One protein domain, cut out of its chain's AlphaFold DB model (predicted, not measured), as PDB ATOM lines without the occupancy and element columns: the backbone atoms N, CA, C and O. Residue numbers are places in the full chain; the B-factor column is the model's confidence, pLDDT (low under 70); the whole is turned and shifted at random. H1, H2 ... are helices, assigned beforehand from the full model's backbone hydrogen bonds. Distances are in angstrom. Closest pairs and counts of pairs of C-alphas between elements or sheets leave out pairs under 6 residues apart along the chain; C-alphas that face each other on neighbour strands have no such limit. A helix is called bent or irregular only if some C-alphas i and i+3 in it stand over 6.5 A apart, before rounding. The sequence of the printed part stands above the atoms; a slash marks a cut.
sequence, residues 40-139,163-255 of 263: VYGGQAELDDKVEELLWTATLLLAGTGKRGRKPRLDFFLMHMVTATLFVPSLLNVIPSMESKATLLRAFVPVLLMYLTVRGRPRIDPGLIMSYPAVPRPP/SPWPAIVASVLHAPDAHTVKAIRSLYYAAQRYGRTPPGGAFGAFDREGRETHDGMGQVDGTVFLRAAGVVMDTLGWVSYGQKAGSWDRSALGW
ATOM      1  N   VAL A  40     153.078 115.354 189.849       93.31
ATOM      2  CA  VAL A  40     151.789 114.725 190.179       93.31
ATOM      3  C   VAL A  40     151.612 113.341 189.541       93.31
ATOM      4  O   VAL A  40     150.798 112.559 190.028       93.31
ATOM      5  N   TYR A  41     152.368 113.012 188.490       93.69
ATOM      6  CA  TYR A  41     152.337 111.687 187.870       93.69
ATOM      7  C   TYR A  41     153.225 110.672 188.602       93.69
ATOM      8  O   TYR A  41     153.005 109.470 188.463       93.69
ATOM      9  N   GLY A  42     154.158 111.139 189.442       91.94
ATOM     10  CA  GLY A  42     154.991 110.303 190.315       91.94
ATOM     11  C   GLY A  42     154.225 109.647 191.473       91.94
ATOM     12  O   GLY A  42     154.746 108.764 192.156       91.94
ATOM     13  N   GLY A  43     152.962 110.024 191.687       93.62
ATOM     14  CA  GLY A  43     152.080 109.356 192.638       93.62
ATOM     15  C   GLY A  43     152.510 109.540 194.096       93.62
ATOM     16  O   GLY A  43     152.996 110.593 194.495       93.62
ATOM     17  N   GLN A  44     152.290 108.513 194.921       94.00
ATOM     18  CA  GLN A  44     152.614 108.568 196.352       94.00
ATOM     19  C   GLN A  44     154.126 108.640 196.615       94.00
ATOM     20  O   GLN A  44     154.522 109.298 197.570       94.00
ATOM     21  N   ALA A  45     154.952 108.029 195.760       94.75
ATOM     22  CA  ALA A  45     156.407 108.043 195.915       94.75
ATOM     23  C   ALA A  45     156.969 109.473 195.854       94.75
ATOM     24  O   ALA A  45     157.705 109.872 196.747       94.75
ATOM     25  N   GLU A  46     156.519 110.285 194.887       95.31
ATOM     26  CA  GLU A  46     156.896 111.705 194.817       95.31
ATOM     27  C   GLU A  46     156.508 112.458 196.101       95.31
ATOM     28  O   GLU A  46     157.266 113.282 196.609       95.31
ATOM     29  N   LEU A  47     155.318 112.195 196.652       96.06
ATOM     30  CA  LEU A  47     154.886 112.847 197.890       96.06
ATOM     31  C   LEU A  47     155.750 112.435 199.085       96.06
ATOM     32  O   LEU A  47     156.072 113.288 199.911       96.06
ATOM     33  N   ASP A  48     156.104 111.155 199.178       95.25
ATOM     34  CA  ASP A  48     156.936 110.617 200.253       95.25
ATOM     35  C   ASP A  48     158.351 111.215 200.197       95.25
ATOM     36  O   ASP A  48     158.846 111.676 201.228       95.25
ATOM     37  N   ASP A  49     158.936 111.333 199.002       95.12
ATOM     38  CA  ASP A  49     160.227 111.990 198.770       95.12
ATOM     39  C   ASP A  49     160.190 113.471 199.190       95.12
ATOM     40  O   ASP A  49     161.085 113.971 199.875       95.12
ATOM     41  N   LYS A  50     159.112 114.193 198.853       96.25
ATOM     42  CA  LYS A  50     158.941 115.606 199.243       96.25
ATOM     43  C   LYS A  50     158.727 115.784 200.743       96.25
ATOM     44  O   LYS A  50     159.175 116.779 201.317       96.25
ATOM     45  N   VAL A  51     158.036 114.847 201.389       96.56
ATOM     46  CA  VAL A  51     157.880 114.821 202.849       96.56
ATOM     47  C   VAL A  51     159.220 114.558 203.528       96.56
ATOM     48  O   VAL A  51     159.539 115.239 204.507       96.56
ATOM     49  N   GLU A  52     160.004 113.616 203.004       97.12
ATOM     50  CA  GLU A  52     161.359 113.350 203.472       97.12
ATOM     51  C   GLU A  52     162.218 114.619 203.372       97.12
ATOM     52  O   GLU A  52     162.743 115.086 204.387       97.12
ATOM     53  N   GLU A  53     162.281 115.238 202.189       96.19
ATOM     54  CA  GLU A  53     163.037 116.471 201.931       96.19
ATOM     55  C   GLU A  53     162.686 117.584 202.935       96.19
ATOM     56  O   GLU A  53     163.570 118.259 203.478       96.19
ATOM     57  N   LEU A  54     161.391 117.757 203.234       96.81
ATOM     58  CA  LEU A  54     160.910 118.739 204.205       96.81
ATOM     59  C   LEU A  54     161.371 118.431 205.636       96.81
ATOM     60  O   LEU A  54     161.755 119.357 206.353       96.81
ATOM     61  N   LEU A  55     161.345 117.167 206.066       97.75
ATOM     62  CA  LEU A  55     161.762 116.766 207.416       97.75
ATOM     63  C   LEU A  55     163.270 116.952 207.628       97.75
ATOM     64  O   LEU A  55     163.676 117.489 208.666       97.75
ATOM     65  N   TRP A  56     164.092 116.581 206.642       98.19
ATOM     66  CA  TRP A  56     165.535 116.843 206.661       98.19
ATOM     67  C   TRP A  56     165.822 118.341 206.680       98.19
ATOM     68  O   TRP A  56     166.513 118.827 207.578       98.19
ATOM     69  N   THR A  57     165.227 119.095 205.751       97.38
ATOM     70  CA  THR A  57     165.428 120.545 205.646       97.38
ATOM     71  C   THR A  57     165.023 121.257 206.934       97.38
ATOM     72  O   THR A  57     165.774 122.085 207.448       97.38
ATOM     73  N   ALA A  58     163.862 120.929 207.503       97.94
ATOM     74  CA  ALA A  58     163.405 121.538 208.746       97.94
ATOM     75  C   ALA A  58     164.345 121.217 209.921       97.94
ATOM     76  O   ALA A  58     164.655 122.105 210.717       97.94
ATOM     77  N   THR A  59     164.842 119.979 210.011       98.62
ATOM     78  CA  THR A  59     165.787 119.554 211.058       98.62
ATOM     79  C   THR A  59     167.124 120.288 210.943       98.62
ATOM     80  O   THR A  59     167.631 120.820 211.935       98.62
ATOM     81  N   LEU A  60     167.658 120.394 209.724       98.38
ATOM     82  CA  LEU A  60     168.869 121.158 209.426       98.38
ATOM     83  C   LEU A  60     168.689 122.649 209.737       98.38
ATOM     84  O   LEU A  60     169.587 123.273 210.293       98.38
ATOM     85  N   LEU A  61     167.519 123.223 209.455       97.88
ATOM     86  CA  LEU A  61     167.225 124.611 209.810       97.88
ATOM     87  C   LEU A  61     167.125 124.837 211.320       97.88
ATOM     88  O   LEU A  61     167.521 125.901 211.793       97.88
ATOM     89  N   LEU A  62     166.618 123.858 212.071       98.31
ATOM     90  CA  LEU A  62     166.493 123.940 213.523       98.31
ATOM     91  C   LEU A  62     167.858 123.925 214.223       98.31
ATOM     92  O   LEU A  62     168.115 124.799 215.044       98.31
ATOM     93  N   ALA A  63     168.708 122.938 213.924       98.12
ATOM     94  CA  ALA A  63     169.936 122.696 214.694       98.12
ATOM     95  C   ALA A  63     171.236 122.877 213.888       98.12
ATOM     96  O   ALA A  63     172.307 123.021 214.475       98.12
ATOM     97  N   GLY A  64     171.163 122.937 212.559       97.50
ATOM     98  CA  GLY A  64     172.305 123.160 211.667       97.50
ATOM     99  C   GLY A  64     172.541 124.623 211.296       97.50
ATOM    100  O   GLY A  64     173.349 124.886 210.422       97.50
ATOM    101  N   THR A  65     171.856 125.590 211.912       96.62
ATOM    102  CA  THR A  65     171.991 127.024 211.576       96.62
ATOM    103  C   THR A  65     172.681 127.864 212.654       96.62
ATOM    104  O   THR A  65     172.628 129.096 212.628       96.62
ATOM    105  N   GLY A  66     173.327 127.203 213.616       94.56
ATOM    106  CA  GLY A  66     174.107 127.860 214.660       94.56
ATOM    107  C   GLY A  66     175.457 128.397 214.168       94.56
ATOM    108  O   GLY A  66     175.745 128.459 212.974       94.56
ATOM    109  N   LYS A  67     176.320 128.771 215.115       94.50
ATOM    110  CA  LYS A  67     177.670 129.271 214.835       94.50
ATOM    111  C   LYS A  67     178.706 128.364 215.498       94.50
ATOM    112  O   LYS A  67     178.643 128.122 216.700       94.50
ATOM    113  N   ARG A  68     179.680 127.876 214.722       93.94
ATOM    114  CA  ARG A  68     180.796 127.076 215.258       93.94
ATOM    115  C   ARG A  68     181.548 127.858 216.341       93.94
ATOM    116  O   ARG A  68     181.783 129.055 216.186       93.94
ATOM    117  N   GLY A  69     181.915 127.173 217.424       92.25
ATOM    118  CA  GLY A  69     182.600 127.772 218.578       92.25
ATOM    119  C   GLY A  69     181.711 128.615 219.500       92.25
ATOM    120  O   GLY A  69     182.228 129.171 220.462       92.25
ATOM    121  N   ARG A  70     180.403 128.705 219.228       93.62
ATOM    122  CA  ARG A  70     179.400 129.355 220.084       93.62
ATOM    123  C   ARG A  70     178.515 128.303 220.750       93.62
ATOM    124  O   ARG A  70     178.395 127.185 220.243       93.62
ATOM    125  N   LYS A  71     177.857 128.653 221.858       94.56
ATOM    126  CA  LYS A  71     176.830 127.771 222.439       94.56
ATOM    127  C   LYS A  71     175.661 127.606 221.453       94.56
ATOM    128  O   LYS A  71     175.296 128.580 220.785       94.56
ATOM    129  N   PRO A  72     175.041 126.413 221.358       96.12
ATOM    130  CA  PRO A  72     173.851 126.235 220.537       96.12
ATOM    131  C   PRO A  72     172.730 127.195 220.945       96.12
ATOM    132  O   PRO A  72     172.437 127.377 222.126       96.12
ATOM    133  N   ARG A  73     172.095 127.807 219.945       96.94
ATOM    134  CA  ARG A  73     170.908 128.658 220.085       96.94
ATOM    135  C   ARG A  73     169.897 128.196 219.047       96.94
ATOM    136  O   ARG A  73     170.253 128.026 217.885       96.94
ATOM    137  N   LEU A  74     168.654 127.978 219.468       97.88
ATOM    138  CA  LEU A  74     167.594 127.432 218.621       97.88
ATOM    139  C   LEU A  74     166.535 128.499 218.363       97.88
ATOM    140  O   LEU A  74     165.935 129.017 219.304       97.88
ATOM    141  N   ASP A  75     166.299 128.832 217.098       97.56
ATOM    142  CA  ASP A  75     165.420 129.944 216.731       97.56
ATOM    143  C   ASP A  75     163.926 129.623 216.963       97.56
ATOM    144  O   ASP A  75     163.392 128.642 216.434       97.56
ATOM    145  N   PHE A  76     163.240 130.506 217.702       97.38
ATOM    146  CA  PHE A  76     161.811 130.448 218.044       97.38
ATOM    147  C   PHE A  76     160.863 130.589 216.841       97.38
ATOM    148  O   PHE A  76     159.652 130.483 217.004       97.38
ATOM    149  N   PHE A  77     161.338 130.767 215.612       95.88
ATOM    150  CA  PHE A  77     160.490 130.671 214.420       95.88
ATOM    151  C   PHE A  77     160.843 129.466 213.543       95.88
ATOM    152  O   PHE A  77     159.933 128.854 212.992       95.88
ATOM    153  N   LEU A  78     162.106 129.039 213.474       95.75
ATOM    154  CA  LEU A  78     162.515 127.939 212.579       95.75
ATOM    155  C   LEU A  78     162.087 126.537 213.042       95.75
ATOM    156  O   LEU A  78     161.602 125.755 212.232       95.75
ATOM    157  N   MET A  79     162.158 126.228 214.336       97.56
ATOM    158  CA  MET A  79     161.429 125.101 214.960       97.56
ATOM    159  C   MET A  79     159.943 124.951 214.527       97.56
ATOM    160  O   MET A  79     159.432 123.831 214.546       97.56
ATOM    161  N   HIS A  80     159.234 126.007 214.082       97.62
ATOM    162  CA  HIS A  80     157.839 125.873 213.643       97.62
ATOM    163  C   HIS A  80     157.785 125.085 212.335       97.62
ATOM    164  O   HIS A  80     156.810 124.380 212.102       97.62
ATOM    165  N   MET A  81     158.848 125.132 211.524       96.31
ATOM    166  CA  MET A  81     158.975 124.287 210.339       96.31
ATOM    167  C   MET A  81     159.030 122.815 210.748       96.31
ATOM    168  O   MET A  81     158.226 122.034 210.259       96.31
ATOM    169  N   VAL A  82     159.868 122.461 211.730       96.50
ATOM    170  CA  VAL A  82     159.974 121.079 212.245       96.50
ATOM    171  C   VAL A  82     158.647 120.585 212.816       96.50
ATOM    172  O   VAL A  82     158.226 119.458 212.563       96.50
ATOM    173  N   THR A  83     157.958 121.425 213.587       97.62
ATOM    174  CA  THR A  83     156.688 121.020 214.207       97.62
ATOM    175  C   THR A  83     155.526 120.951 213.217       97.62
ATOM    176  O   THR A  83     154.630 120.129 213.402       97.62
ATOM    177  N   ALA A  84     155.539 121.762 212.154       97.06
ATOM    178  CA  ALA A  84     154.538 121.717 211.093       97.06
ATOM    179  C   ALA A  84     154.711 120.488 210.187       97.06
ATOM    180  O   ALA A  84     153.712 119.867 209.816       97.06
ATOM    181  N   THR A  85     155.953 120.092 209.871       95.69
ATOM    182  CA  THR A  85     156.232 118.951 208.980       95.69
ATOM    183  C   THR A  85     155.691 117.625 209.509       95.69
ATOM    184  O   THR A  85     155.293 116.777 208.717       95.69
ATOM    185  N   LEU A  86     155.570 117.466 210.833       96.81
ATOM    186  CA  LEU A  86     154.967 116.279 211.453       96.81
ATOM    187  C   LEU A  86     153.532 116.004 210.971       96.81
ATOM    188  O   LEU A  86     153.118 114.850 210.902       96.81
ATOM    189  N   PHE A  87     152.760 117.047 210.659       96.62
ATOM    190  CA  PHE A  87     151.358 116.899 210.266       96.62
ATOM    191  C   PHE A  87     151.176 116.630 208.773       96.62
ATOM    192  O   PHE A  87     150.100 116.193 208.364       96.62
ATOM    193  N   VAL A  88     152.208 116.867 207.956       97.00
ATOM    194  CA  VAL A  88     152.122 116.740 206.496       97.00
ATOM    195  C   VAL A  88     151.679 115.338 206.068       97.00
ATOM    196  O   VAL A  88     150.698 115.265 205.331       97.00
ATOM    197  N   PRO A  89     152.263 114.227 206.565       96.44
ATOM    198  CA  PRO A  89     151.823 112.882 206.184       96.44
ATOM    199  C   PRO A  89     150.331 112.641 206.450       96.44
ATOM    200  O   PRO A  89     149.612 112.123 205.599       96.44
ATOM    201  N   SER A  90     149.835 113.064 207.618       96.88
ATOM    202  CA  SER A  90     148.424 112.904 207.985       96.88
ATOM    203  C   SER A  90     147.497 113.758 207.120       96.88
ATOM    204  O   SER A  90     146.435 113.286 206.723       96.88
ATOM    205  N   LEU A  91     147.900 114.989 206.793       97.56
ATOM    206  CA  LEU A  91     147.142 115.862 205.895       97.56
ATOM    207  C   LEU A  91     147.093 115.288 204.475       97.56
ATOM    208  O   LEU A  91     146.023 115.216 203.876       97.56
ATOM    209  N   LEU A  92     148.225 114.812 203.953       97.44
ATOM    210  CA  LEU A  92     148.285 114.172 202.639       97.44
ATOM    211  C   LEU A  92     147.440 112.898 202.570       97.44
ATOM    212  O   LEU A  92     146.938 112.570 201.499       97.44
ATOM    213  N   ASN A  93     147.245 112.194 203.684       96.62
ATOM    214  CA  ASN A  93     146.391 111.010 203.719       96.62
ATOM    215  C   ASN A  93     144.895 111.341 203.562       96.62
ATOM    216  O   ASN A  93     144.158 110.562 202.968       96.62
ATOM    217  N   VAL A  94     144.439 112.489 204.078       97.44
ATOM    218  CA  VAL A  94     143.010 112.867 204.053       97.44
ATOM    219  C   VAL A  94     142.625 113.743 202.859       97.44
ATOM    220  O   VAL A  94     141.444 113.859 202.539       97.44
ATOM    221  N   ILE A  95     143.595 114.375 202.195       97.75
ATOM    222  CA  ILE A  95     143.340 115.207 201.014       97.75
ATOM    223  C   ILE A  95     142.999 114.313 199.807       97.75
ATOM    224  O   ILE A  95     143.763 113.400 199.494       97.75
ATOM    225  N   PRO A  96     141.886 114.574 199.093       95.06
ATOM    226  CA  PRO A  96     141.324 113.605 198.153       95.06
ATOM    227  C   PRO A  96     142.073 113.499 196.819       95.06
ATOM    228  O   PRO A  96     142.124 112.414 196.249       95.06
ATOM    229  N   SER A  97     142.644 114.594 196.304       96.12
ATOM    230  CA  SER A  97     143.281 114.611 194.979       96.12
ATOM    231  C   SER A  97     144.783 114.851 195.048       96.12
ATOM    232  O   SER A  97     145.275 115.558 195.933       96.12
ATOM    233  N   MET A  98     145.515 114.298 194.081       95.50
ATOM    234  CA  MET A  98     146.966 114.463 193.969       95.50
ATOM    235  C   MET A  98     147.357 115.932 193.754       95.50
ATOM    236  O   MET A  98     148.313 116.427 194.344       95.50
ATOM    237  N   GLU A  99     146.565 116.678 192.989       96.00
ATOM    238  CA  GLU A  99     146.771 118.105 192.736       96.00
ATOM    239  C   GLU A  99     146.624 118.926 194.020       96.00
ATOM    240  O   GLU A  99     147.407 119.847 194.267       96.00
ATOM    241  N   SER A 100     145.651 118.579 194.868       97.12
ATOM    242  CA  SER A 100     145.439 119.244 196.157       97.12
ATOM    243  C   SER A 100     146.563 118.911 197.141       97.12
ATOM    244  O   SER A 100     147.042 119.797 197.849       97.12
ATOM    245  N   LYS A 101     147.044 117.658 197.140       98.00
ATOM    246  CA  LYS A 101     148.215 117.217 197.918       98.00
ATOM    247  C   LYS A 101     149.474 117.986 197.514       98.00
ATOM    248  O   LYS A 101     150.141 118.576 198.363       98.00
ATOM    249  N   ALA A 102     149.745 118.066 196.211       96.75
ATOM    250  CA  ALA A 102     150.854 118.839 195.668       96.75
ATOM    251  C   ALA A 102     150.713 120.340 195.979       96.75
ATOM    252  O   ALA A 102     151.697 121.003 196.290       96.75
ATOM    253  N   THR A 103     149.494 120.885 195.950       96.25
ATOM    254  CA  THR A 103     149.231 122.287 196.322       96.25
ATOM    255  C   THR A 103     149.553 122.558 197.790       96.25
ATOM    256  O   THR A 103     150.212 123.557 198.082       96.25
ATOM    257  N   LEU A 104     149.154 121.666 198.707       96.50
ATOM    258  CA  LEU A 104     149.518 121.773 200.122       96.50
ATOM    259  C   LEU A 104     151.038 121.796 200.294       96.50
ATOM    260  O   LEU A 104     151.556 122.694 200.953       96.50
ATOM    261  N   LEU A 105     151.747 120.836 199.694       96.88
ATOM    262  CA  LEU A 105     153.205 120.779 199.783       96.88
ATOM    263  C   LEU A 105     153.827 122.071 199.252       96.88
ATOM    264  O   LEU A 105     154.583 122.718 199.975       96.88
ATOM    265  N   ARG A 106     153.462 122.515 198.040       96.12
ATOM    266  CA  ARG A 106     153.990 123.753 197.433       96.12
ATOM    267  C   ARG A 106     153.811 124.985 198.321       96.12
ATOM    268  O   ARG A 106     154.612 125.909 198.217       96.12
ATOM    269  N   ALA A 107     152.808 125.012 199.201       95.50
ATOM    270  CA  ALA A 107     152.595 126.116 200.135       95.50
ATOM    271  C   ALA A 107     153.656 126.200 201.255       95.50
ATOM    272  O   ALA A 107     153.862 127.284 201.801       95.50
ATOM    273  N   PHE A 108     154.371 125.113 201.575       95.81
ATOM    274  CA  PHE A 108     155.412 125.121 202.613       95.81
ATOM    275  C   PHE A 108     156.629 125.964 202.222       95.81
ATOM    276  O   PHE A 108     157.129 126.735 203.037       95.81
ATOM    277  N   VAL A 109     157.100 125.858 200.978       95.50
ATOM    278  CA  VAL A 109     158.335 126.526 200.533       95.50
ATOM    279  C   VAL A 109     158.280 128.054 200.624       95.50
ATOM    280  O   VAL A 109     159.214 128.627 201.183       95.50
ATOM    281  N   PRO A 110     157.242 128.763 200.138       95.81
ATOM    282  CA  PRO A 110     157.190 130.216 200.288       95.81
ATOM    283  C   PRO A 110     157.106 130.646 201.758       95.81
ATOM    284  O   PRO A 110     157.692 131.666 202.118       95.81
ATOM    285  N   VAL A 111     156.443 129.867 202.623       95.44
ATOM    286  CA  VAL A 111     156.397 130.126 204.073       95.44
ATOM    287  C   VAL A 111     157.781 129.947 204.700       95.44
ATOM    288  O   VAL A 111     158.235 130.818 205.444       95.44
ATOM    289  N   LEU A 112     158.484 128.868 204.356       95.81
ATOM    290  CA  LEU A 112     159.846 128.604 204.809       95.81
ATOM    291  C   LEU A 112     160.797 129.720 204.360       95.81
ATOM    292  O   LEU A 112     161.489 130.303 205.191       95.81
ATOM    293  N   LEU A 113     160.790 130.088 203.076       95.75
ATOM    294  CA  LEU A 113     161.624 131.168 202.534       95.75
ATOM    295  C   LEU A 113     161.303 132.533 203.165       95.75
ATOM    296  O   LEU A 113     162.213 133.333 203.415       95.75
ATOM    297  N   MET A 114     160.028 132.800 203.460       94.81
ATOM    298  CA  MET A 114     159.620 133.997 204.192       94.81
ATOM    299  C   MET A 114     160.241 134.014 205.591       94.81
ATOM    300  O   MET A 114     160.883 134.999 205.955       94.81
ATOM    301  N   TYR A 115     160.129 132.918 206.349       95.31
ATOM    302  CA  TYR A 115     160.766 132.824 207.661       95.31
ATOM    303  C   TYR A 115     162.282 132.950 207.564       95.31
ATOM    304  O   TYR A 115     162.846 133.756 208.293       95.31
ATOM    305  N   LEU A 116     162.949 132.279 206.621       95.56
ATOM    306  CA  LEU A 116     164.388 132.468 206.422       95.56
ATOM    307  C   LEU A 116     164.733 133.945 206.226       95.56
ATOM    308  O   LEU A 116     165.669 134.433 206.846       95.56
ATOM    309  N   THR A 117     163.951 134.687 205.444       94.12
ATOM    310  CA  THR A 117     164.168 136.126 205.234       94.12
ATOM    311  C   THR A 117     163.963 136.935 206.516       94.12
ATOM    312  O   THR A 117     164.840 137.710 206.900       94.12
ATOM    313  N   VAL A 118     162.839 136.725 207.210       94.69
ATOM    314  CA  VAL A 118     162.502 137.390 208.484       94.69
ATOM    315  C   VAL A 118     163.529 137.082 209.576       94.69
ATOM    316  O   VAL A 118     163.741 137.900 210.475       94.69
ATOM    317  N   ARG A 119     164.178 135.914 209.498       95.44
ATOM    318  CA  ARG A 119     165.178 135.434 210.457       95.44
ATOM    319  C   ARG A 119     166.633 135.703 210.046       95.44
ATOM    320  O   ARG A 119     167.537 135.208 210.710       95.44
ATOM    321  N   GLY A 120     166.875 136.488 208.994       95.06
ATOM    322  CA  GLY A 120     168.225 136.951 208.629       95.06
ATOM    323  C   GLY A 120     168.980 136.046 207.669       95.06
ATOM    324  O   GLY A 120     170.183 136.185 207.500       95.06
ATOM    325  N   ARG A 121     168.271 135.130 207.014       94.25
ATOM    326  CA  ARG A 121     168.791 134.102 206.110       94.25
ATOM    327  C   ARG A 121     169.849 133.213 206.780       94.25
ATOM    328  O   ARG A 121     170.990 133.165 206.309       94.25
ATOM    329  N   PRO A 122     169.468 132.499 207.854       95.12
ATOM    330  CA  PRO A 122     170.344 131.519 208.477       95.12
ATOM    331  C   PRO A 122     170.805 130.493 207.439       95.12
ATOM    332  O   PRO A 122     170.050 130.126 206.534       95.12
ATOM    333  N   ARG A 123     172.067 130.079 207.542       94.88
ATOM    334  CA  ARG A 123     172.696 129.145 206.604       94.88
ATOM    335  C   ARG A 123     172.826 127.789 207.267       94.88
ATOM    336  O   ARG A 123     173.260 127.722 208.410       94.88
ATOM    337  N   ILE A 124     172.452 126.744 206.541       97.00
ATOM    338  CA  ILE A 124     172.650 125.366 206.980       97.00
ATOM    339  C   ILE A 124     174.150 125.052 206.927       97.00
ATOM    340  O   ILE A 124     174.796 125.272 205.903       97.00
ATOM    341  N   ASP A 125     174.671 124.545 208.037       97.88
ATOM    342  CA  ASP A 125     175.994 123.959 208.226       97.88
ATOM    343  C   ASP A 125     175.788 122.485 208.633       97.88
ATOM    344  O   ASP A 125     175.552 122.181 209.811       97.88
ATOM    345  N   PRO A 126     175.821 121.556 207.660       98.06
ATOM    346  CA  PRO A 126     175.714 120.118 207.906       98.06
ATOM    347  C   PRO A 126     176.777 119.610 208.888       98.06
ATOM    348  O   PRO A 126     176.485 118.823 209.788       98.06
ATOM    349  N   GLY A 127     178.008 120.117 208.782       97.75
ATOM    350  CA  GLY A 127     179.097 119.739 209.681       97.75
ATOM    351  C   GLY A 127     178.846 120.157 211.133       97.75
ATOM    352  O   GLY A 127     179.208 119.424 212.051       97.75
ATOM    353  N   LEU A 128     178.182 121.296 211.365       97.94
ATOM    354  CA  LEU A 128     177.816 121.739 212.714       97.94
ATOM    355  C   LEU A 128     176.849 120.758 213.377       97.94
ATOM    356  O   LEU A 128     177.109 120.318 214.495       97.94
ATOM    357  N   ILE A 129     175.756 120.387 212.708       98.00
ATOM    358  CA  ILE A 129     174.782 119.472 213.315       98.00
ATOM    359  C   ILE A 129     175.374 118.076 213.549       98.00
ATOM    360  O   ILE A 129     175.098 117.455 214.576       98.00
ATOM    361  N   MET A 130     176.251 117.619 212.652       98.25
ATOM    362  CA  MET A 130     176.964 116.348 212.795       98.25
ATOM    363  C   MET A 130     178.077 116.395 213.855       98.25
ATOM    364  O   MET A 130     178.554 115.342 214.278       98.25
ATOM    365  N   SER A 131     178.458 117.581 214.344       97.56
ATOM    366  CA  SER A 131     179.417 117.728 215.448       97.56
ATOM    367  C   SER A 131     178.803 117.516 216.839       97.56
ATOM    368  O   SER A 131     179.532 117.241 217.792       97.56
ATOM    369  N   TYR A 132     177.476 117.611 216.977       97.62
ATOM    370  CA  TYR A 132     176.795 117.384 218.256       97.62
ATOM    371  C   TYR A 132     176.796 115.904 218.652       97.62
ATOM    372  O   TYR A 132     176.870 115.057 217.766       97.62
ATOM    373  N   PRO A 133     176.661 115.548 219.944       95.50
ATOM    374  CA  PRO A 133     176.687 114.153 220.382       95.50
ATOM    375  C   PRO A 133     175.678 113.268 219.635       95.50
ATOM    376  O   PRO A 133     174.484 113.560 219.613       95.50
ATOM    377  N   ALA A 134     176.153 112.159 219.061       94.19
ATOM    378  CA  ALA A 134     175.301 111.174 218.383       94.19
ATOM    379  C   ALA A 134     174.346 110.454 219.352       94.19
ATOM    380  O   ALA A 134     173.271 110.018 218.954       94.19
ATOM    381  N   VAL A 135     174.745 110.350 220.623       93.00
ATOM    382  CA  VAL A 135     174.001 109.686 221.700       93.00
ATOM    383  C   VAL A 135     173.858 110.669 222.871       93.00
ATOM    384  O   VAL A 135     174.611 110.585 223.844       93.00
ATOM    385  N   PRO A 136     172.958 111.666 222.773       93.88
ATOM    386  CA  PRO A 136     172.753 112.644 223.839       93.88
ATOM    387  C   PRO A 136     172.203 111.970 225.102       93.88
ATOM    388  O   PRO A 136     171.384 111.053 225.021       93.88
ATOM    389  N   ARG A 137     172.637 112.431 226.279       90.44
ATOM    390  CA  ARG A 137     172.236 111.866 227.576       90.44
ATOM    391  C   ARG A 137     171.818 112.965 228.551       90.44
ATOM    392  O   ARG A 137     172.422 114.035 228.537       90.44
ATOM    393  N   PRO A 138     170.847 112.694 229.442       91.62
ATOM    394  CA  PRO A 138     170.541 113.614 230.523       91.62
ATOM    395  C   PRO A 138     171.730 113.753 231.483       91.62
ATOM    396  O   PRO A 138     172.530 112.812 231.628       91.62
ATOM    397  N   PRO A 139     171.822 114.885 232.201       88.25
ATOM    398  CA  PRO A 139     172.807 115.050 233.261       88.25
ATOM    399  C   PRO A 139     172.606 113.988 234.351       88.25
ATOM    400  O   PRO A 139     171.485 113.556 234.619       88.25
ATOM    401  N   SER A 163     169.578 103.103 223.564       89.31
ATOM    402  CA  SER A 163     168.784 104.130 222.891       89.31
ATOM    403  C   SER A 163     168.579 105.337 223.821       89.31
ATOM    404  O   SER A 163     168.078 105.165 224.932       89.31
ATOM    405  N   PRO A 164     168.893 106.572 223.392       92.94
ATOM    406  CA  PRO A 164     168.655 107.779 224.191       92.94
ATOM    407  C   PRO A 164     167.196 108.264 224.162       92.94
ATOM    408  O   PRO A 164     166.785 109.062 225.008       92.94
ATOM    409  N   TRP A 165     166.382 107.783 223.214       96.56
ATOM    410  CA  TRP A 165     164.994 108.226 223.050       96.56
ATOM    411  C   TRP A 165     164.105 108.036 224.287       96.56
ATOM    412  O   TRP A 165     163.363 108.970 224.584       96.56
ATOM    413  N   PRO A 166     164.157 106.920 225.043       94.69
ATOM    414  CA  PRO A 166     163.361 106.763 226.260       94.69
ATOM    415  C   PRO A 166     163.584 107.888 227.278       94.69
ATOM    416  O   PRO A 166     162.614 108.440 227.792       94.69
ATOM    417  N   ALA A 167     164.838 108.287 227.516       94.12
ATOM    418  CA  ALA A 167     165.157 109.377 228.438       94.12
ATOM    419  C   ALA A 167     164.681 110.739 227.906       94.12
ATOM    420  O   ALA A 167     164.091 111.524 228.651       94.12
ATOM    421  N   ILE A 168     164.888 111.005 226.610       97.94
ATOM    422  CA  ILE A 168     164.411 112.227 225.941       97.94
ATOM    423  C   ILE A 168     162.886 112.336 226.049       97.94
ATOM    424  O   ILE A 168     162.363 113.366 226.473       97.94
ATOM    425  N   VAL A 169     162.166 111.270 225.688       97.94
ATOM    426  CA  VAL A 169     160.699 111.231 225.690       97.94
ATOM    427  C   VAL A 169     160.163 111.373 227.110       97.94
ATOM    428  O   VAL A 169     159.274 112.190 227.328       97.94
ATOM    429  N   ALA A 170     160.722 110.650 228.084       96.31
ATOM    430  CA  ALA A 170     160.315 110.779 229.480       96.31
ATOM    431  C   ALA A 170     160.519 112.211 230.000       96.31
ATOM    432  O   ALA A 170     159.622 112.778 230.621       96.31
ATOM    433  N   SER A 171     161.662 112.832 229.695       96.94
ATOM    434  CA  SER A 171     161.954 114.189 230.159       96.94
ATOM    435  C   SER A 171     161.087 115.252 229.492       96.94
ATOM    436  O   SER A 171     160.655 116.188 230.167       96.94
ATOM    437  N   VAL A 172     160.850 115.158 228.180       98.06
ATOM    438  CA  VAL A 172     160.180 116.237 227.440       98.06
ATOM    439  C   VAL A 172     158.702 116.381 227.807       98.06
ATOM    440  O   VAL A 172     158.140 117.465 227.670       98.06
ATOM    441  N   LEU A 173     158.069 115.321 228.317       98.00
ATOM    442  CA  LEU A 173     156.684 115.368 228.803       98.00
ATOM    443  C   LEU A 173     156.490 116.369 229.949       98.00
ATOM    444  O   LEU A 173     155.379 116.850 230.159       98.00
ATOM    445  N   HIS A 174     157.568 116.701 230.659       97.75
ATOM    446  CA  HIS A 174     157.568 117.662 231.756       97.75
ATOM    447  C   HIS A 174     158.081 119.050 231.343       97.75
ATOM    448  O   HIS A 174     158.209 119.929 232.195       97.75
ATOM    449  N   ALA A 175     158.384 119.270 230.056       97.56
ATOM    450  CA  ALA A 175     158.831 120.569 229.569       97.56
ATOM    451  C   ALA A 175     157.716 121.624 229.742       97.56
ATOM    452  O   ALA A 175     156.587 121.394 229.305       97.56
ATOM    453  N   PRO A 176     158.009 122.799 230.332       97.50
ATOM    454  CA  PRO A 176     156.993 123.828 230.562       97.50
ATOM    455  C   PRO A 176     156.561 124.542 229.275       97.50
ATOM    456  O   PRO A 176     155.451 125.064 229.192       97.50
ATOM    457  N   ASP A 177     157.431 124.577 228.263       97.19
ATOM    458  CA  ASP A 177     157.128 125.136 226.950       97.19
ATOM    459  C   ASP A 177     156.601 124.048 226.001       97.19
ATOM    460  O   ASP A 177     157.258 123.040 225.726       97.19
ATOM    461  N   ALA A 178     155.410 124.277 225.444       97.25
ATOM    462  CA  ALA A 178     154.759 123.318 224.558       97.25
ATOM    463  C   ALA A 178     155.465 123.154 223.196       97.25
ATOM    464  O   ALA A 178     155.182 122.191 222.483       97.25
ATOM    465  N   HIS A 179     156.347 124.072 222.786       98.38
ATOM    466  CA  HIS A 179     157.100 123.929 221.537       98.38
ATOM    467  C   HIS A 179     158.214 122.893 221.691       98.38
ATOM    468  O   HIS A 179     158.462 122.155 220.739       98.38
ATOM    469  N   THR A 180     158.803 122.745 222.885       98.50
ATOM    470  CA  THR A 180     159.814 121.713 223.180       98.50
ATOM    471  C   THR A 180     159.275 120.309 222.911       98.50
ATOM    472  O   THR A 180     159.844 119.569 222.108       98.50
ATOM    473  N   VAL A 181     158.122 119.951 223.492       98.38
ATOM    474  CA  VAL A 181     157.503 118.627 223.272       98.38
ATOM    475  C   VAL A 181     157.084 118.413 221.818       98.38
ATOM    476  O   VAL A 181     157.248 117.318 221.281       98.38
ATOM    477  N   LYS A 182     156.603 119.458 221.130       98.56
ATOM    478  CA  LYS A 182     156.263 119.374 219.701       98.56
ATOM    479  C   LYS A 182     157.506 119.121 218.845       98.56
ATOM    480  O   LYS A 182     157.437 118.302 217.929       98.56
ATOM    481  N   ALA A 183     158.619 119.800 219.132       98.69
ATOM    482  CA  ALA A 183     159.874 119.635 218.406       98.69
ATOM    483  C   ALA A 183     160.417 118.212 218.590       98.69
ATOM    484  O   ALA A 183     160.626 117.516 217.598       98.69
ATOM    485  N   ILE A 184     160.521 117.735 219.835       98.69
ATOM    486  CA  ILE A 184     160.979 116.369 220.131       98.69
ATOM    487  C   ILE A 184     160.075 115.316 219.486       98.69
ATOM    488  O   ILE A 184     160.583 114.392 218.860       98.69
ATOM    489  N   ARG A 185     158.745 115.464 219.550       98.38
ATOM    490  CA  ARG A 185     157.813 114.534 218.886       98.38
ATOM    491  C   ARG A 185     158.039 114.462 217.375       98.38
ATOM    492  O   ARG A 185     157.943 113.385 216.792       98.38
ATOM    493  N   SER A 186     158.327 115.598 216.749       98.62
ATOM    494  CA  SER A 186     158.550 115.681 215.302       98.62
ATOM    495  C   SER A 186     159.883 115.048 214.903       98.62
ATOM    496  O   SER A 186     159.929 114.263 213.959       98.62
ATOM    497  N   LEU A 187     160.943 115.313 215.673       98.81
ATOM    498  CA  LEU A 187     162.258 114.694 215.488       98.81
ATOM    499  C   LEU A 187     162.218 113.185 215.745       98.81
ATOM    500  O   LEU A 187     162.807 112.423 214.986       98.81
ATOM    501  N   TYR A 188     161.472 112.740 216.760       98.56
ATOM    502  CA  TYR A 188     161.261 111.321 217.030       98.56
ATOM    503  C   TYR A 188     160.558 110.630 215.860       98.56
ATOM    504  O   TYR A 188     161.020 109.590 215.397       98.56
ATOM    505  N   TYR A 189     159.484 111.228 215.328       98.50
ATOM    506  CA  TYR A 189     158.805 110.715 214.136       98.50
ATOM    507  C   TYR A 189     159.762 110.583 212.944       98.50
ATOM    508  O   TYR A 189     159.818 109.525 212.321       98.50
ATOM    509  N   ALA A 190     160.544 111.625 212.655       98.38
ATOM    510  CA  ALA A 190     161.515 111.586 211.567       98.38
ATOM    511  C   ALA A 190     162.601 110.520 211.797       98.38
ATOM    512  O   ALA A 190     162.913 109.770 210.878       98.38
ATOM    513  N   ALA A 191     163.103 110.361 213.025       98.31
ATOM    514  CA  ALA A 191     164.067 109.317 213.365       98.31
ATOM    515  C   ALA A 191     163.504 107.897 213.184       98.31
ATOM    516  O   ALA A 191     164.227 107.001 212.759       98.31
ATOM    517  N   GLN A 192     162.212 107.675 213.450       97.94
ATOM    518  CA  GLN A 192     161.570 106.380 213.182       97.94
ATOM    519  C   GLN A 192     161.512 106.054 211.682       97.94
ATOM    520  O   GLN A 192     161.539 104.883 211.309       97.94
ATOM    521  N   ARG A 193     161.418 107.075 210.824       97.62
ATOM    522  CA  ARG A 193     161.328 106.914 209.365       97.62
ATOM    523  C   ARG A 193     162.696 106.837 208.694       97.62
ATOM    524  O   ARG A 193     162.919 105.960 207.870       97.62
ATOM    525  N   TYR A 194     163.601 107.726 209.084       98.00
ATOM    526  CA  TYR A 194     164.842 108.021 208.366       98.00
ATOM    527  C   TYR A 194     166.086 107.893 209.260       98.00
ATOM    528  O   TYR A 194     167.195 108.219 208.853       98.00
ATOM    529  N   GLY A 195     165.947 107.387 210.490       97.19
ATOM    530  CA  GLY A 195     167.066 107.243 211.431       97.19
ATOM    531  C   GLY A 195     168.125 106.220 211.011       97.19
ATOM    532  O   GLY A 195     169.206 106.195 211.586       97.19
ATOM    533  N   ARG A 196     167.827 105.387 210.006       97.06
ATOM    534  CA  ARG A 196     168.758 104.409 209.416       97.06
ATOM    535  C   ARG A 196     169.361 104.869 208.090       97.06
ATOM    536  O   ARG A 196     170.096 104.101 207.476       97.06
ATOM    537  N   THR A 197     169.031 106.075 207.629       98.25
ATOM    538  CA  THR A 197     169.587 106.620 206.391       98.25
ATOM    539  C   THR A 197     171.114 106.690 206.514       98.25
ATOM    540  O   THR A 197     171.600 107.257 207.496       98.25
ATOM    541  N   PRO A 198     171.879 106.099 205.578       98.19
ATOM    542  CA  PRO A 198     173.337 106.131 205.628       98.19
ATOM    543  C   PRO A 198     173.872 107.547 205.348       98.19
ATOM    544  O   PRO A 198     173.122 108.391 204.848       98.19
ATOM    545  N   PRO A 199     175.163 107.815 205.617       98.44
ATOM    546  CA  PRO A 199     175.799 109.082 205.258       98.44
ATOM    547  C   PRO A 199     175.575 109.453 203.785       98.44
ATOM    548  O   PRO A 199     175.769 108.624 202.894       98.44
ATOM    549  N   GLY A 200     175.111 110.681 203.543       97.31
ATOM    550  CA  GLY A 200     174.786 111.193 202.209       97.31
ATOM    551  C   GLY A 200     173.489 110.634 201.612       97.31
ATOM    552  O   GLY A 200     173.120 110.999 200.502       97.31
ATOM    553  N   GLY A 201     172.776 109.770 202.337       96.50
ATOM    554  CA  GLY A 201     171.537 109.149 201.872       96.50
ATOM    555  C   GLY A 201     170.295 110.031 202.009       96.50
ATOM    556  O   GLY A 201     169.227 109.619 201.571       96.50
ATOM    557  N   ALA A 202     170.402 111.206 202.637       94.94
ATOM    558  CA  ALA A 202     169.275 112.120 202.790       94.94
ATOM    559  C   ALA A 202     168.791 112.622 201.422       94.94
ATOM    560  O   ALA A 202     169.592 113.080 200.598       94.94
ATOM    561  N   PHE A 203     167.478 112.593 201.187       92.50
ATOM    562  CA  PHE A 203     166.917 113.152 199.961       92.50
ATOM    563  C   PHE A 203     167.288 114.640 199.817       92.50
ATOM    564  O   PHE A 203     167.085 115.440 200.732       92.50
ATOM    565  N   GLY A 204     167.861 115.013 198.668       90.81
ATOM    566  CA  GLY A 204     168.372 116.367 198.418       90.81
ATOM    567  C   GLY A 204     169.778 116.651 198.971       90.81
ATOM    568  O   GLY A 204     170.217 117.802 198.940       90.81
ATOM    569  N   ALA A 205     170.515 115.641 199.453       95.44
ATOM    570  CA  ALA A 205     171.917 115.805 199.863       95.44
ATOM    571  C   ALA A 205     172.841 116.185 198.695       95.44
ATOM    572  O   ALA A 205     173.777 116.962 198.889       95.44
ATOM    573  N   PHE A 206     172.549 115.694 197.488       96.56
ATOM    574  CA  PHE A 206     173.315 115.955 196.269       96.56
ATOM    575  C   PHE A 206     172.431 116.548 195.165       96.56
ATOM    576  O   PHE A 206     171.240 116.244 195.075       96.56
ATOM    577  N   ASP A 207     173.011 117.408 194.329       93.94
ATOM    578  CA  ASP A 207     172.375 117.916 193.117       93.94
ATOM    579  C   ASP A 207     172.423 116.892 191.966       93.94
ATOM    580  O   ASP A 207     172.934 115.779 192.100       93.94
ATOM    581  N   ARG A 208     171.876 117.267 190.803       91.06
ATOM    582  CA  ARG A 208     171.819 116.389 189.621       91.06
ATOM    583  C   ARG A 208     173.193 116.048 189.045       91.06
ATOM    584  O   ARG A 208     173.310 115.072 188.312       91.06
ATOM    585  N   GLU A 209     174.215 116.834 189.372       95.62
ATOM    586  CA  GLU A 209     175.598 116.604 188.965       95.62
ATOM    587  C   GLU A 209     176.386 115.806 190.021       95.62
ATOM    588  O   GLU A 209     177.584 115.582 189.851       95.62
ATOM    589  N   GLY A 210     175.730 115.363 191.102       95.12
ATOM    590  CA  GLY A 210     176.343 114.589 192.180       95.12
ATOM    591  C   GLY A 210     177.175 115.428 193.151       95.12
ATOM    592  O   GLY A 210     177.966 114.869 193.909       95.12
ATOM    593  N   ARG A 211     177.033 116.758 193.142       97.38
ATOM    594  CA  ARG A 211     177.714 117.648 194.094       97.38
ATOM    595  C   ARG A 211     176.845 117.832 195.323       97.38
ATOM    596  O   ARG A 211     175.626 117.920 195.205       97.38
ATOM    597  N   GLU A 212     177.458 117.929 196.496       97.38
ATOM    598  CA  GLU A 212     176.714 118.214 197.722       97.38
ATOM    599  C   GLU A 212     175.937 119.534 197.594       97.38
ATOM    600  O   GLU A 212     176.483 120.553 197.163       97.38
ATOM    601  N   THR A 213     174.660 119.539 197.985       95.75
ATOM    602  CA  THR A 213     173.835 120.760 197.958       95.75
ATOM    603  C   THR A 213     174.289 121.781 198.999       95.75
ATOM    604  O   THR A 213     174.129 122.987 198.802       95.75
ATOM    605  N   HIS A 214     174.879 121.298 200.093       96.75
ATOM    606  CA  HIS A 214     175.573 122.081 201.106       96.75
ATOM    607  C   HIS A 214     176.845 121.332 201.514       96.75
ATOM    608  O   HIS A 214     176.812 120.114 201.658       96.75
ATOM    609  N   ASP A 215     177.937 122.060 201.733       97.25
ATOM    610  CA  ASP A 215     179.221 121.486 202.155       97.25
ATOM    611  C   ASP A 215     179.063 120.618 203.419       97.25
ATOM    612  O   ASP A 215     178.568 121.083 204.449       97.25
ATOM    613  N   GLY A 216     179.443 119.343 203.326       96.88
ATOM    614  CA  GLY A 216     179.326 118.338 204.382       96.88
ATOM    615  C   GLY A 216     178.044 117.493 204.354       96.88
ATOM    616  O   GLY A 216     177.882 116.634 205.223       96.88
ATOM    617  N   MET A 217     177.132 117.686 203.393       97.75
ATOM    618  CA  MET A 217     175.898 116.880 203.305       97.75
ATOM    619  C   MET A 217     176.147 115.383 203.089       97.75
ATOM    620  O   MET A 217     175.351 114.569 203.546       97.75
ATOM    621  N   GLY A 218     177.256 114.993 202.468       97.81
ATOM    622  CA  GLY A 218     177.651 113.599 202.277       97.81
ATOM    623  C   GLY A 218     177.995 112.873 203.580       97.81
ATOM    624  O   GLY A 218     178.038 111.648 203.602       97.81
ATOM    625  N   GLN A 219     178.203 113.606 204.677       97.38
ATOM    626  CA  GLN A 219     178.394 113.035 206.015       97.38
ATOM    627  C   GLN A 219     177.096 112.972 206.823       97.38
ATOM    628  O   GLN A 219     177.062 112.325 207.867       97.38
ATOM    629  N   VAL A 220     176.039 113.655 206.377       98.44
ATOM    630  CA  VAL A 220     174.761 113.683 207.087       98.44
ATOM    631  C   VAL A 220     174.073 112.334 206.940       98.44
ATOM    632  O   VAL A 220     173.849 111.856 205.829       98.44
ATOM    633  N   ASP A 221     173.725 111.737 208.074       98.38
ATOM    634  CA  ASP A 221     173.047 110.451 208.178       98.38
ATOM    635  C   ASP A 221     171.803 110.557 209.079       98.38
ATOM    636  O   ASP A 221     171.474 111.619 209.625       98.38
ATOM    637  N   GLY A 222     171.090 109.442 209.247       98.12
ATOM    638  CA  GLY A 222     169.867 109.368 210.045       98.12
ATOM    639  C   GLY A 222     170.031 109.774 211.515       98.12
ATOM    640  O   GLY A 222     169.041 110.096 212.179       98.12
ATOM    641  N   THR A 223     171.259 109.836 212.042       98.00
ATOM    642  CA  THR A 223     171.505 110.297 213.415       98.00
ATOM    643  C   THR A 223     171.229 111.791 213.588       98.00
ATOM    644  O   THR A 223     171.060 112.239 214.724       98.00
ATOM    645  N   VAL A 224     171.095 112.565 212.500       98.56
ATOM    646  CA  VAL A 224     170.818 114.011 212.543       98.56
ATOM    647  C   VAL A 224     169.604 114.360 213.412       98.56
ATOM    648  O   VAL A 224     169.627 115.347 214.146       98.56
ATOM    649  N   PHE A 225     168.552 113.533 213.377       98.69
ATOM    650  CA  PHE A 225     167.312 113.790 214.112       98.69
ATOM    651  C   PHE A 225     167.511 113.625 215.617       98.69
ATOM    652  O   PHE A 225     166.960 114.390 216.411       98.69
ATOM    653  N   LEU A 226     168.332 112.650 216.005       98.38
ATOM    654  CA  LEU A 226     168.690 112.412 217.393       98.38
ATOM    655  C   LEU A 226     169.673 113.470 217.907       98.38
ATOM    656  O   LEU A 226     169.486 113.989 219.006       98.38
ATOM    657  N   ARG A 227     170.663 113.860 217.096       98.62
ATOM    658  CA  ARG A 227     171.573 114.973 217.410       98.62
ATOM    659  C   ARG A 227     170.796 116.267 217.640       98.62
ATOM    660  O   ARG A 227     170.978 116.917 218.666       98.62
ATOM    661  N   ALA A 228     169.863 116.598 216.744       98.81
ATOM    662  CA  ALA A 228     168.973 117.747 216.902       98.81
ATOM    663  C   ALA A 228     168.132 117.660 218.185       98.81
ATOM    664  O   ALA A 228     167.995 118.657 218.893       98.81
ATOM    665  N   ALA A 229     167.597 116.478 218.514       98.75
ATOM    666  CA  ALA A 229     166.835 116.271 219.743       98.75
ATOM    667  C   ALA A 229     167.701 116.490 220.992       98.75
ATOM    668  O   ALA A 229     167.254 117.147 221.929       98.75
ATOM    669  N   GLY A 230     168.949 116.018 220.974       98.31
ATOM    670  CA  GLY A 230     169.940 116.295 222.013       98.31
ATOM    671  C   GLY A 230     170.153 117.789 222.221       98.31
ATOM    672  O   GLY A 230     169.994 118.277 223.333       98.31
ATOM    673  N   VAL A 231     170.391 118.540 221.141       98.44
ATOM    674  CA  VAL A 231     170.554 120.002 221.225       98.44
ATOM    675  C   VAL A 231     169.304 120.690 221.771       98.44
ATOM    676  O   VAL A 231     169.427 121.611 222.575       98.44
ATOM    677  N   VAL A 232     168.102 120.251 221.383       98.75
ATOM    678  CA  VAL A 232     166.843 120.762 221.952       98.75
ATOM    679  C   VAL A 232     166.796 120.533 223.461       98.75
ATOM    680  O   VAL A 232     166.504 121.474 224.199       98.75
ATOM    681  N   MET A 233     167.114 119.324 223.925       98.44
ATOM    682  CA  MET A 233     167.105 118.998 225.353       98.44
ATOM    683  C   MET A 233     168.186 119.751 226.133       98.44
ATOM    684  O   MET A 233     167.899 120.279 227.203       98.44
ATOM    685  N   ASP A 234     169.392 119.885 225.588       97.69
ATOM    686  CA  ASP A 234     170.492 120.602 226.241       97.69
ATOM    687  C   ASP A 234     170.253 122.120 226.282       97.69
ATOM    688  O   ASP A 234     170.639 122.787 227.241       97.69
ATOM    689  N   THR A 235     169.583 122.674 225.266       97.81
ATOM    690  CA  THR A 235     169.275 124.113 225.192       97.81
ATOM    691  C   THR A 235     168.070 124.481 226.056       97.81
ATOM    692  O   THR A 235     168.062 125.534 226.692       97.81
ATOM    693  N   LEU A 236     167.023 123.647 226.060       98.31
ATOM    694  CA  LEU A 236     165.748 123.947 226.731       98.31
ATOM    695  C   LEU A 236     165.589 123.257 228.086       98.31
ATOM    696  O   LEU A 236     164.672 123.597 228.834       98.31
ATOM    697  N   GLY A 237     166.517 122.372 228.430       97.31
ATOM    698  CA  GLY A 237     166.672 121.775 229.744       97.31
ATOM    699  C   GLY A 237     166.090 120.368 229.851       97.31
ATOM    700  O   GLY A 237     164.920 120.111 229.556       97.31
ATOM    701  N   TRP A 238     166.890 119.472 230.422       97.56
ATOM    702  CA  TRP A 238     166.471 118.188 230.980       97.56
ATOM    703  C   TRP A 238     165.770 118.401 232.328       97.56
ATOM    704  O   TRP A 238     166.306 118.095 233.395       97.56
ATOM    705  N   VAL A 239     164.577 118.996 232.295       96.31
ATOM    706  CA  VAL A 239     163.888 119.490 233.502       96.31
ATOM    707  C   VAL A 239     163.564 118.395 234.523       96.31
ATOM    708  O   VAL A 239     163.670 118.631 235.725       96.31
ATOM    709  N   SER A 240     163.261 117.170 234.079       94.88
ATOM    710  CA  SER A 240     163.044 116.024 234.978       94.88
ATOM    711  C   SER A 240     164.336 115.497 235.615       94.88
ATOM    712  O   SER A 240     164.280 114.681 236.527       94.88
ATOM    713  N   TYR A 241     165.493 115.970 235.146       94.06
ATOM    714  CA  TYR A 241     166.824 115.662 235.668       94.06
ATOM    715  C   TYR A 241     167.446 116.864 236.405       94.06
ATOM    716  O   TYR A 241     168.658 116.928 236.602       94.06
ATOM    717  N   GLY A 242     166.619 117.830 236.823       93.12
ATOM    718  CA  GLY A 242     167.018 118.927 237.711       93.12
ATOM    719  C   GLY A 242     167.609 120.156 237.019       93.12
ATOM    720  O   GLY A 242     167.991 121.109 237.702       93.12
ATOM    721  N   GLN A 243     167.673 120.187 235.686       96.06
ATOM    722  CA  GLN A 243     168.035 121.413 234.973       96.06
ATOM    723  C   GLN A 243     166.895 122.434 235.007       96.06
ATOM    724  O   GLN A 243     165.714 122.088 235.005       96.06
ATOM    725  N   LYS A 244     167.252 123.722 234.995       96.62
ATOM    726  CA  LYS A 244     166.278 124.792 234.758       96.62
ATOM    727  C   LYS A 244     165.807 124.741 233.307       96.62
ATOM    728  O   LYS A 244     166.584 124.405 232.417       96.62
ATOM    729  N   ALA A 245     164.558 125.132 233.077       97.25
ATOM    730  CA  ALA A 245     164.062 125.326 231.725       97.25
ATOM    731  C   ALA A 245     164.832 126.465 231.036       97.25
ATOM    732  O   ALA A 245     164.991 127.548 231.604       97.25
ATOM    733  N   GLY A 246     165.305 126.198 229.823       97.12
ATOM    734  CA  GLY A 246     165.890 127.190 228.933       97.12
ATOM    735  C   GLY A 246     164.829 127.923 228.113       97.12
ATOM    736  O   GLY A 246     163.630 127.857 228.390       97.12
ATOM    737  N   SER A 247     165.271 128.628 227.074       96.94
ATOM    738  CA  SER A 247     164.384 129.403 226.206       96.94
ATOM    739  C   SER A 247     164.817 129.346 224.752       96.94
ATOM    740  O   SER A 247     166.006 129.400 224.444       96.94
ATOM    741  N   TRP A 248     163.836 129.334 223.858       97.81
ATOM    742  CA  TRP A 248     164.056 129.542 222.433       97.81
ATOM    743  C   TRP A 248     164.582 130.948 222.139       97.81
ATOM    744  O   TRP A 248     164.128 131.935 222.726       97.81
ATOM    745  N   ASP A 249     165.484 131.050 221.172       96.62
ATOM    746  CA  ASP A 249     166.098 132.308 220.778       96.62
ATOM    747  C   ASP A 249     165.191 133.122 219.846       96.62
ATOM    748  O   ASP A 249     164.650 132.612 218.864       96.62
ATOM    749  N   ARG A 250     165.030 134.419 220.127       95.31
ATOM    750  CA  ARG A 250     164.190 135.328 219.323       95.31
ATOM    751  C   ARG A 250     164.982 136.368 218.530       95.31
ATOM    752  O   ARG A 250     164.375 137.085 217.735       95.31
ATOM    753  N   SER A 251     166.304 136.354 218.625       94.44
ATOM    754  CA  SER A 251     167.240 137.349 218.077       94.44
ATOM    755  C   SER A 251     167.451 137.239 216.567       94.44
ATOM    756  O   SER A 251     168.108 138.082 215.979       94.44
ATOM    757  N   ALA A 252     166.879 136.221 215.923       94.00
ATOM    758  CA  ALA A 252     166.987 135.973 214.490       94.00
ATOM    759  C   ALA A 252     168.419 135.645 214.055       94.00
ATOM    760  O   ALA A 252     169.170 136.468 213.536       94.00
ATOM    761  N   LEU A 253     168.770 134.384 214.265       94.62
ATOM    762  CA  LEU A 253     170.140 133.885 214.231       94.62
ATOM    763  C   LEU A 253     170.821 133.915 212.850       94.62
ATOM    764  O   LEU A 253     171.994 133.566 212.751       94.62
ATOM    765  N   GLY A 254     170.132 134.334 211.785       95.19
ATOM    766  CA  GLY A 254     170.733 134.481 210.460       95.19
ATOM    767  C   GLY A 254     171.638 135.705 210.298       95.19
ATOM    768  O   GLY A 254     172.498 135.706 209.420       95.19
ATOM    769  N   TRP A 255     171.491 136.726 211.146       95.06
ATOM    770  CA  TRP A 255     172.398 137.876 211.158       95.06
ATOM    771  C   TRP A 255     173.633 137.596 212.012       95.06
ATOM    772  O   TRP A 255     173.495 137.241 213.179       95.06
TER     773      TRP A 255
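Overview. This is residues 40 to 139 and 163 to 255 of the 263 residues of an uncharacterized protein of Polyporus arcularius HHB13444 (UniProt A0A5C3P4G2). Three helices, H6, H7 and H8, lie side by side with their centres in a triangle, H7 near the middle of the model and H6 far out from it, and two long helices, H1 and H4, run the same way at a shallow tilt, touching where residues 40 to 50 of H1 meet residues 98 to 105 of H4. H2 sits between H1 and H7, H3 lies near the far halves of H1 and H4, H5 packs on the last residues of H1 and the first residues of H8, and long loops cover much of the rest. The printed part has 193 residues with eight named helices, H1 to H8 in that order, and no named strand; its class is all helix. It is compact, with a radius of gyration of the C-alphas of 16.4 A, and spans 52 by 36 by 34 A.

Arrangement. H1, residues 40 to 63, is a hub, touching four helices. It touches H4, residues 98 to 118, with residues 40 to 50 alone, at a shallow tilt of 22 degrees, the same way; the closest C-alphas, of Val 40 and Met 98, are 6.1 A apart. H1 and H2, residues 79 to 85, form a hairpin, with C-alphas 58 and 82 closest at 4.9 A. H3, residues 88 to 94, touches no helix but is near H1 and H4; C-alphas 92 and 101 are the closest of H3 and H4, 5.6 A apart. H1 only just touches H5, residues 126 to 131, with 3 pairs of C-alphas within 8 A, closest at Ala 63 and Ile 129, 6.0 A. H8, residues 224 to 236, is the other hub; it touches H1 at a steep tilt of 38 degrees, with C-alphas 63 and 228 closest at 5.5 A, and touches H5, with C-alphas 130 and 224 closest at 6.6 A. H7, residues 178 to 194, and H8 form a hairpin, with C-alphas 187 and 225 closest at 5.3 A. H7 also touches H2 at a steep tilt of 51 degrees, with C-alphas 83 and 183 closest at 5.4 A. H6, residues 165 to 172, forms a hairpin with H7, with C-alphas 172 and 181 closest at 5.5 A. H4 and H8 are apart. O i to N i+4 pairs are within hydrogen-bond range throughout H2, H3, H5, H6, H7 and H8, and in 16 of 20 in H1 and 13 of 17 in H4.

Along the chain. H1 begins at C-alpha 40, (151.789, 114.725, 190.179), and is 31.5 A long; it is irregular, with C-alphas 41 and 44 9.0 A apart, and has a kink of 58 degrees near residue 47. H4 is 31.3 A long, neither bent nor irregular, but only just: C-alphas 107 and 110 are 6.2 A apart. H7 is 24.5 A long and H8 18.0 A, ending at C-alpha 236, (165.748, 123.947, 226.731).

Size, cuts and confidence. The C-alphas of Tyr 41 and Gly 242, the two farthest apart, are 52.5 A apart. Residues 140 to 162 are not printed, and C-alphas 139 and 163 are 15.6 A apart across the cut. The links H1 to H2 and H7 to H8 are long, of 15 and 29 residues. The mean pLDDT of the printed part is 96.4, and no printed residue is under 70.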